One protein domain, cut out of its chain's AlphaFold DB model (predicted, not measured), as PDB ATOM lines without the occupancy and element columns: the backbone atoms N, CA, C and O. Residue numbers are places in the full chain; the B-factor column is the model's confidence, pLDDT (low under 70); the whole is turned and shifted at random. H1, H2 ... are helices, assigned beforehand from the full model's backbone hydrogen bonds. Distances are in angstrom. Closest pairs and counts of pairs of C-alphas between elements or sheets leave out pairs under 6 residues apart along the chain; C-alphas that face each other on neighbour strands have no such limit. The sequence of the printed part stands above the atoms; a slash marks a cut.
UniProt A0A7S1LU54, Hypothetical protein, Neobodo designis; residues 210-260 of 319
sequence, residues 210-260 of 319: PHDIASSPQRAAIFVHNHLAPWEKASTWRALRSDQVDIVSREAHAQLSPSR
ATOM      1  N   PRO A 210     103.284  27.394 -35.285       48.47
ATOM      2  CA  PRO A 210     103.550  28.321 -34.181       48.47
ATOM      3  C   PRO A 210     102.313  29.153 -33.763       48.47
ATOM      4  O   PRO A 210     102.229  29.627 -32.632       48.47
ATOM      5  N   HIS A 211     101.323  29.273 -34.654       45.75
ATOM      6  CA  HIS A 211      99.993  29.816 -34.387       45.75
ATOM      7  C   HIS A 211      99.099  28.989 -33.438       45.75
ATOM      8  O   HIS A 211      98.338  29.583 -32.679       45.75
ATOM      9  N   ASP A 212      99.198  27.664 -33.421       45.44
ATOM     10  CA  ASP A 212      98.412  26.776 -32.555       45.44
ATOM     11  C   ASP A 212      98.968  26.739 -31.122       45.44
ATOM     12  O   ASP A 212      98.199  26.720 -30.160       45.44
ATOM     13  N   ILE A 213     100.291  26.859 -30.946       49.06
ATOM     14  CA  ILE A 213     100.919  27.044 -29.621       49.06
ATOM     15  C   ILE A 213     100.498  28.392 -29.007       49.06
ATOM     16  O   ILE A 213     100.326  28.499 -27.793       49.06
ATOM     17  N   ALA A 214     100.246  29.405 -29.843       49.31
ATOM     18  CA  ALA A 214      99.749  30.711 -29.411       49.31
ATOM     19  C   ALA A 214      98.272  30.702 -28.960       49.31
ATOM     20  O   ALA A 214      97.825  31.680 -28.360       49.31
ATOM     21  N   SER A 215      97.515  29.620 -29.196       57.34
ATOM     22  CA  SER A 215      96.108  29.521 -28.769       57.34
ATOM     23  C   SER A 215      95.941  29.383 -27.251       57.34
ATOM     24  O   SER A 215      94.888  29.709 -26.705       57.34
ATOM     25  N   SER A 216      96.989  28.943 -26.549       83.62
ATOM     26  CA  SER A 216      97.019  28.872 -25.092       83.62
ATOM     27  C   SER A 216      98.320  29.489 -24.578       83.62
ATOM     28  O   SER A 216      99.380  28.865 -24.689       83.62
ATOM     29  N   PRO A 217      98.262  30.681 -23.958       80.56
ATOM     30  CA  PRO A 217      99.438  31.320 -23.369       80.56
ATOM     31  C   PRO A 217     100.175  30.430 -22.362       80.56
ATOM     32  O   PRO A 217     101.394  30.509 -22.232       80.56
ATOM     33  N   GLN A 218      99.441  29.527 -21.711       81.25
ATOM     34  CA  GLN A 218      99.968  28.532 -20.785       81.25
ATOM     35  C   GLN A 218     100.852  27.495 -21.471       81.25
ATOM     36  O   GLN A 218     101.944  27.198 -20.990       81.25
ATOM     37  N   ARG A 219     100.434  26.979 -22.631       78.94
ATOM     38  CA  ARG A 219     101.254  26.037 -23.406       78.94
ATOM     39  C   ARG A 219     102.503  26.712 -23.955       78.94
ATOM     40  O   ARG A 219     103.580  26.131 -23.864       78.94
ATOM     41  N   ALA A 220     102.372  27.943 -24.448       84.25
ATOM     42  CA  ALA A 220     103.508  28.733 -24.907       84.25
ATOM     43  C   ALA A 220     104.523  28.977 -23.777       84.25
ATOM     44  O   ALA A 220     105.716  28.754 -23.970       84.25
ATOM     45  N   ALA A 221     104.059  29.354 -22.583       84.19
ATOM     46  CA  ALA A 221     104.914  29.572 -21.419       84.19
ATOM     47  C   ALA A 221     105.669  28.302 -20.996       84.19
ATOM     48  O   ALA A 221     106.887  28.343 -20.811       84.19
ATOM     49  N   ILE A 222     104.974  27.163 -20.905       84.25
ATOM     50  CA  ILE A 222     105.581  25.867 -20.562       84.25
ATOM     51  C   ILE A 222     106.598  25.450 -21.628       84.25
ATOM     52  O   ILE A 222     107.703  25.022 -21.294       84.25
ATOM     53  N   PHE A 223     106.254  25.605 -22.908       87.12
ATOM     54  CA  PHE A 223     107.131  25.250 -24.018       87.12
ATOM     55  C   PHE A 223     108.412  26.088 -24.021       87.12
ATOM     56  O   PHE A 223     109.515  25.540 -23.981       87.12
ATOM     57  N   VAL A 224     108.273  27.417 -23.981       88.62
ATOM     58  CA  VAL A 224     109.408  28.348 -23.955       88.62
ATOM     59  C   VAL A 224     110.283  28.098 -22.733       88.62
ATOM     60  O   VAL A 224     111.506  28.160 -22.834       88.62
ATOM     61  N   HIS A 225     109.697  27.792 -21.575       85.81
ATOM     62  CA  HIS A 225     110.480  27.615 -20.360       85.81
ATOM     63  C   HIS A 225     111.192  26.258 -20.275       85.81
ATOM     64  O   HIS A 225     112.368  26.227 -19.905       85.81
ATOM     65  N   ASN A 226     110.531  25.160 -20.645       85.88
ATOM     66  CA  ASN A 226     111.046  23.809 -20.399       85.88
ATOM     67  C   ASN A 226     111.781  23.192 -21.590       85.88
ATOM     68  O   ASN A 226     112.589  22.288 -21.391       85.88
ATOM     69  N   HIS A 227     111.503  23.648 -22.814       85.75
ATOM     70  CA  HIS A 227     111.943  22.943 -24.022       85.75
ATOM     71  C   HIS A 227     112.925  23.724 -24.893       85.75
ATOM     72  O   HIS A 227     113.562  23.117 -25.747       85.75
ATOM     73  N   LEU A 228     113.082  25.033 -24.675       90.25
ATOM     74  CA  LEU A 228     114.019  25.851 -25.444       90.25
ATOM     75  C   LEU A 228     115.357  26.014 -24.722       90.25
ATOM     76  O   LEU A 228     115.405  26.233 -23.507       90.25
ATOM     77  N   ALA A 229     116.452  25.986 -25.478       91.31
ATOM     78  CA  ALA A 229     117.760  26.378 -24.970       91.31
ATOM     79  C   ALA A 229     117.780  27.885 -24.622       91.31
ATOM     80  O   ALA A 229     117.006  28.662 -25.184       91.31
ATOM     81  N   PRO A 230     118.675  28.362 -23.732       88.69
ATOM     82  CA  PRO A 230     118.695  29.769 -23.308       88.69
ATOM     83  C   PRO A 230     118.766  30.797 -24.452       88.69
ATOM     84  O   PRO A 230     118.138  31.852 -24.377       88.69
ATOM     85  N   TRP A 231     119.498  30.488 -25.527       88.44
ATOM     86  CA  TRP A 231     119.614  31.364 -26.696       88.44
ATOM     87  C   TRP A 231     118.353  31.343 -27.578       88.44
ATOM     88  O   TRP A 231     117.967  32.385 -28.108       88.44
ATOM     89  N   GLU A 232     117.665  30.203 -27.675       90.75
ATOM     90  CA  GLU A 232     116.378  30.079 -28.371       90.75
ATOM     91  C   GLU A 232     115.291  30.851 -27.631       90.75
ATOM     92  O   GLU A 232     114.561  31.611 -28.261       90.75
ATOM     93  N   LYS A 233     115.258  30.766 -26.290       91.00
ATOM     94  CA  LYS A 233     114.352  31.568 -25.453       91.00
ATOM     95  C   LYS A 233     114.464  33.048 -25.805       91.00
ATOM     96  O   LYS A 233     113.452  33.687 -26.062       91.00
ATOM     97  N   ALA A 234     115.681  33.594 -25.857       83.50
ATOM     98  CA  ALA A 234     115.902  35.007 -26.164       83.50
ATOM     99  C   ALA A 234     115.379  35.400 -27.557       83.50
ATOM    100  O   ALA A 234     114.769  36.458 -27.708       83.50
ATOM    101  N   SER A 235     115.587  34.556 -28.567       87.19
ATOM    102  CA  SER A 235     115.063  34.786 -29.919       87.19
ATOM    103  C   SER A 235     113.537  34.693 -29.965       87.19
ATOM    104  O   SER A 235     112.898  35.551 -30.570       87.19
ATOM    105  N   THR A 236     112.940  33.720 -29.272       89.69
ATOM    106  CA  THR A 236     111.483  33.583 -29.163       89.69
ATOM    107  C   THR A 236     110.859  34.780 -28.450       89.69
ATOM    108  O   THR A 236     109.878  35.323 -28.943       89.69
ATOM    109  N   TRP A 237     111.457  35.271 -27.360       89.25
ATOM    110  CA  TRP A 237     110.986  36.476 -26.665       89.25
ATOM    111  C   TRP A 237     111.049  37.733 -27.539       89.25
ATOM    112  O   TRP A 237     110.145  38.556 -27.465       89.25
ATOM    113  N   ARG A 238     112.072  37.876 -28.397       90.06
ATOM    114  CA  ARG A 238     112.165  39.001 -29.349       90.06
ATOM    115  C   ARG A 238     111.124  38.944 -30.466       90.06
ATOM    116  O   ARG A 238     110.788  39.984 -31.017       90.06
ATOM    117  N   ALA A 239     110.659  37.750 -30.826       87.38
ATOM    118  CA  ALA A 239     109.662  37.563 -31.877       87.38
ATOM    119  C   ALA A 239     108.221  37.815 -31.393       87.38
ATOM    120  O   ALA A 239     107.328  38.021 -32.214       87.38
ATOM    121  N   LEU A 240     107.985  37.797 -30.077       89.88
ATOM    122  CA  LEU A 240     106.681  38.093 -29.490       89.88
ATOM    123  C   LEU A 240     106.414  39.602 -29.483       89.88
ATOM    124  O   LEU A 240     107.302  40.416 -29.223       89.88
ATOM    125  N   ARG A 241     105.157  39.981 -29.721       93.25
ATOM    126  CA  ARG A 241     104.708  41.364 -29.508       93.25
ATOM    127  C   ARG A 241     104.680  41.687 -28.013       93.25
ATOM    128  O   ARG A 241     104.545  40.786 -27.187       93.25
ATOM    129  N   SER A 242     104.765  42.968 -27.656       88.88
ATOM    130  CA  SER A 242     104.827  43.411 -26.253       88.88
ATOM    131  C   SER A 242     103.657  42.899 -25.400       88.88
ATOM    132  O   SER A 242     103.869  42.436 -24.286       88.88
ATOM    133  N   ASP A 243     102.438  42.889 -25.949       91.00
ATOM    134  CA  ASP A 243     101.237  42.345 -25.301       91.00
ATOM    135  C   ASP A 243     101.346  40.836 -25.030       91.00
ATOM    136  O   ASP A 243     100.923  40.346 -23.983       91.00
ATOM    137  N   GLN A 244     101.948  40.086 -25.952       89.69
ATOM    138  CA  GLN A 244     102.155  38.645 -25.816       89.69
ATOM    139  C   GLN A 244     103.257  38.319 -24.808       89.69
ATOM    140  O   GLN A 244     103.119  37.352 -24.057       89.69
ATOM    141  N   VAL A 245     104.316  39.133 -24.751       91.56
ATOM    142  CA  VAL A 245     105.390  38.987 -23.759       91.56
ATOM    143  C   VAL A 245     104.818  39.068 -22.345       91.56
ATOM    144  O   VAL A 245     105.125  38.205 -21.523       91.56
ATOM    145  N   ASP A 246     103.932  40.026 -22.069       89.00
ATOM    146  CA  ASP A 246     103.320  40.196 -20.745       89.00
ATOM    147  C   ASP A 246     102.411  39.025 -20.353       89.00
ATOM    148  O   ASP A 246     102.368  38.607 -19.192       89.00
ATOM    149  N   ILE A 247     101.657  38.480 -21.309       90.38
ATOM    150  CA  ILE A 247     100.774  37.333 -21.066       90.38
ATOM    151  C   ILE A 247     101.612  36.076 -20.801       90.38
ATOM    152  O   ILE A 247     101.413  35.418 -19.780       90.38
ATOM    153  N   VAL A 248     102.580  35.766 -21.670       91.12
ATOM    154  CA  VAL A 248     103.436  34.575 -21.532       91.12
ATOM    155  C   VAL A 248     104.314  34.674 -20.282       91.12
ATOM    156  O   VAL A 248     104.506  33.674 -19.601       91.12
ATOM    157  N   SER A 249     104.796  35.868 -19.922       87.50
ATOM    158  CA  SER A 249     105.599  36.082 -18.707       87.50
ATOM    159  C   SER A 249     104.785  35.895 -17.431       87.50
ATOM    160  O   SER A 249     105.255  35.236 -16.504       87.50
ATOM    161  N   ARG A 250     103.558  36.434 -17.372       90.44
ATOM    162  CA  ARG A 250     102.659  36.224 -16.223       90.44
ATOM    163  C   ARG A 250     102.323  34.755 -16.042       90.44
ATOM    164  O   ARG A 250     102.367  34.261 -14.920       90.44
ATOM    165  N   GLU A 251     102.040  34.062 -17.135       91.00
ATOM    166  CA  GLU A 251     101.692  32.650 -17.085       91.00
ATOM    167  C   GLU A 251     102.908  31.784 -16.735       91.00
ATOM    168  O   GLU A 251     102.819  30.933 -15.857       91.00
ATOM    169  N   ALA A 252     104.083  32.060 -17.311       87.62
ATOM    170  CA  ALA A 252     105.328  31.406 -16.910       87.62
ATOM    171  C   ALA A 252     105.596  31.607 -15.414       87.62
ATOM    172  O   ALA A 252     105.909  30.652 -14.710       87.62
ATOM    173  N   HIS A 253     105.408  32.822 -14.898       85.50
ATOM    174  CA  HIS A 253     105.566  33.108 -13.476       85.50
ATOM    175  C   HIS A 253     104.528  32.373 -12.615       85.50
ATOM    176  O   HIS A 253     104.872  31.871 -11.545       85.50
ATOM    177  N   ALA A 254     103.273  32.280 -13.061       83.81
ATOM    178  CA  ALA A 254     102.220  31.540 -12.367       83.81
ATOM    179  C   ALA A 254     102.522  30.033 -12.301       83.81
ATOM    180  O   ALA A 254     102.324  29.423 -11.255       83.81
ATOM    181  N   GLN A 255     103.061  29.454 -13.378       79.88
ATOM    182  CA  GLN A 255     103.440  28.037 -13.448       79.88
ATOM    183  C   GLN A 255     104.722  27.721 -12.667       79.88
ATOM    184  O   GLN A 255     104.858  26.639 -12.101       79.88
ATOM    185  N   LEU A 256     105.671  28.659 -12.632       74.75
ATOM    186  CA  LEU A 256     106.957  28.489 -11.951       74.75
ATOM    187  C   LEU A 256     106.914  28.852 -10.474       74.75
ATOM    188  O   LEU A 256     107.862  28.535  -9.766       74.75
ATOM    189  N   SER A 257     105.850  29.507 -10.010       64.69
ATOM    190  CA  SER A 257     105.643  29.788  -8.592       64.69
ATOM    191  C   SER A 257     105.148  28.517  -7.899       64.69
ATOM    192  O   SER A 257     103.961  28.195  -7.992       64.69
ATOM    193  N   PRO A 258     106.002  27.779  -7.168       47.69
ATOM    194  CA  PRO A 258     105.542  26.642  -6.399       47.69
ATOM    195  C   PRO A 258     104.793  27.209  -5.194       47.69
ATOM    196  O   PRO A 258     105.268  28.127  -4.522       47.69
ATOM    197  N   SER A 259     103.612  26.666  -4.924       45.75
ATOM    198  CA  SER A 259     102.809  26.976  -3.743       45.75
ATOM    199  C   SER A 259     103.673  27.215  -2.487       45.75
ATOM    200  O   SER A 259     104.404  26.332  -2.041       45.75
ATOM    201  N   ARG A 260     103.597  28.437  -1.939       44.28
ATOM    202  CA  ARG A 260     104.021  28.851  -0.585       44.28
ATOM    203  C   ARG A 260     105.348  28.272  -0.050       44.28
ATOM    204  O   ARG A 260     105.391  27.733   1.055       44.28
TER     205      ARG A 260
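What this domain is: This is residues 210 to 260 of the 319 residues of the protein "Hypothetical protein" of Neobodo designis (UniProt A0A7S1LU54). The longest helix, H4, crosses H2, and H3 folds back from the end of H2 toward the start of H4. Short H1 lies near H2, and residues 257 to 260 follow H4 as a tail. The printed part has 51 residues, class all helix, with four named helices, H1 to H4 in order; it is compact, radius of gyration of the C-alphas 10.7 A, spanning 33 by 22 by 19 A.

How they stand to each other: H4, residues 242 to 256, touches H2, residues 217 to 227, at a steep tilt of 68 degrees, only just short of perpendicular, the same way; the closest C-alphas, Ala 252 and Ala 221, are 4.9 A apart. H3, residues 230 to 239, forms a hairpin with H2; they only just touch, with 3 pairs of C-alphas within 8 A, the closest Lys 233 and Val 224 at 6.1 A. H1, residues 210 to 213, is close to but not clearly touching H2. In H2, H3 and H4 every O i to N i+4 pair is within hydrogen-bond range.

Where its parts are: H4 runs 20.8 A from C-alpha 242 (104.827, 43.411, -26.253) to C-alpha 256 (106.957, 28.489, -11.951); H2 measures 15.1 A, H3 14.7 A.

The domain as a whole: The printed part has no cut, and its three links are tight. Residues 210 to 215 and 257 to 260 have pLDDT under 70.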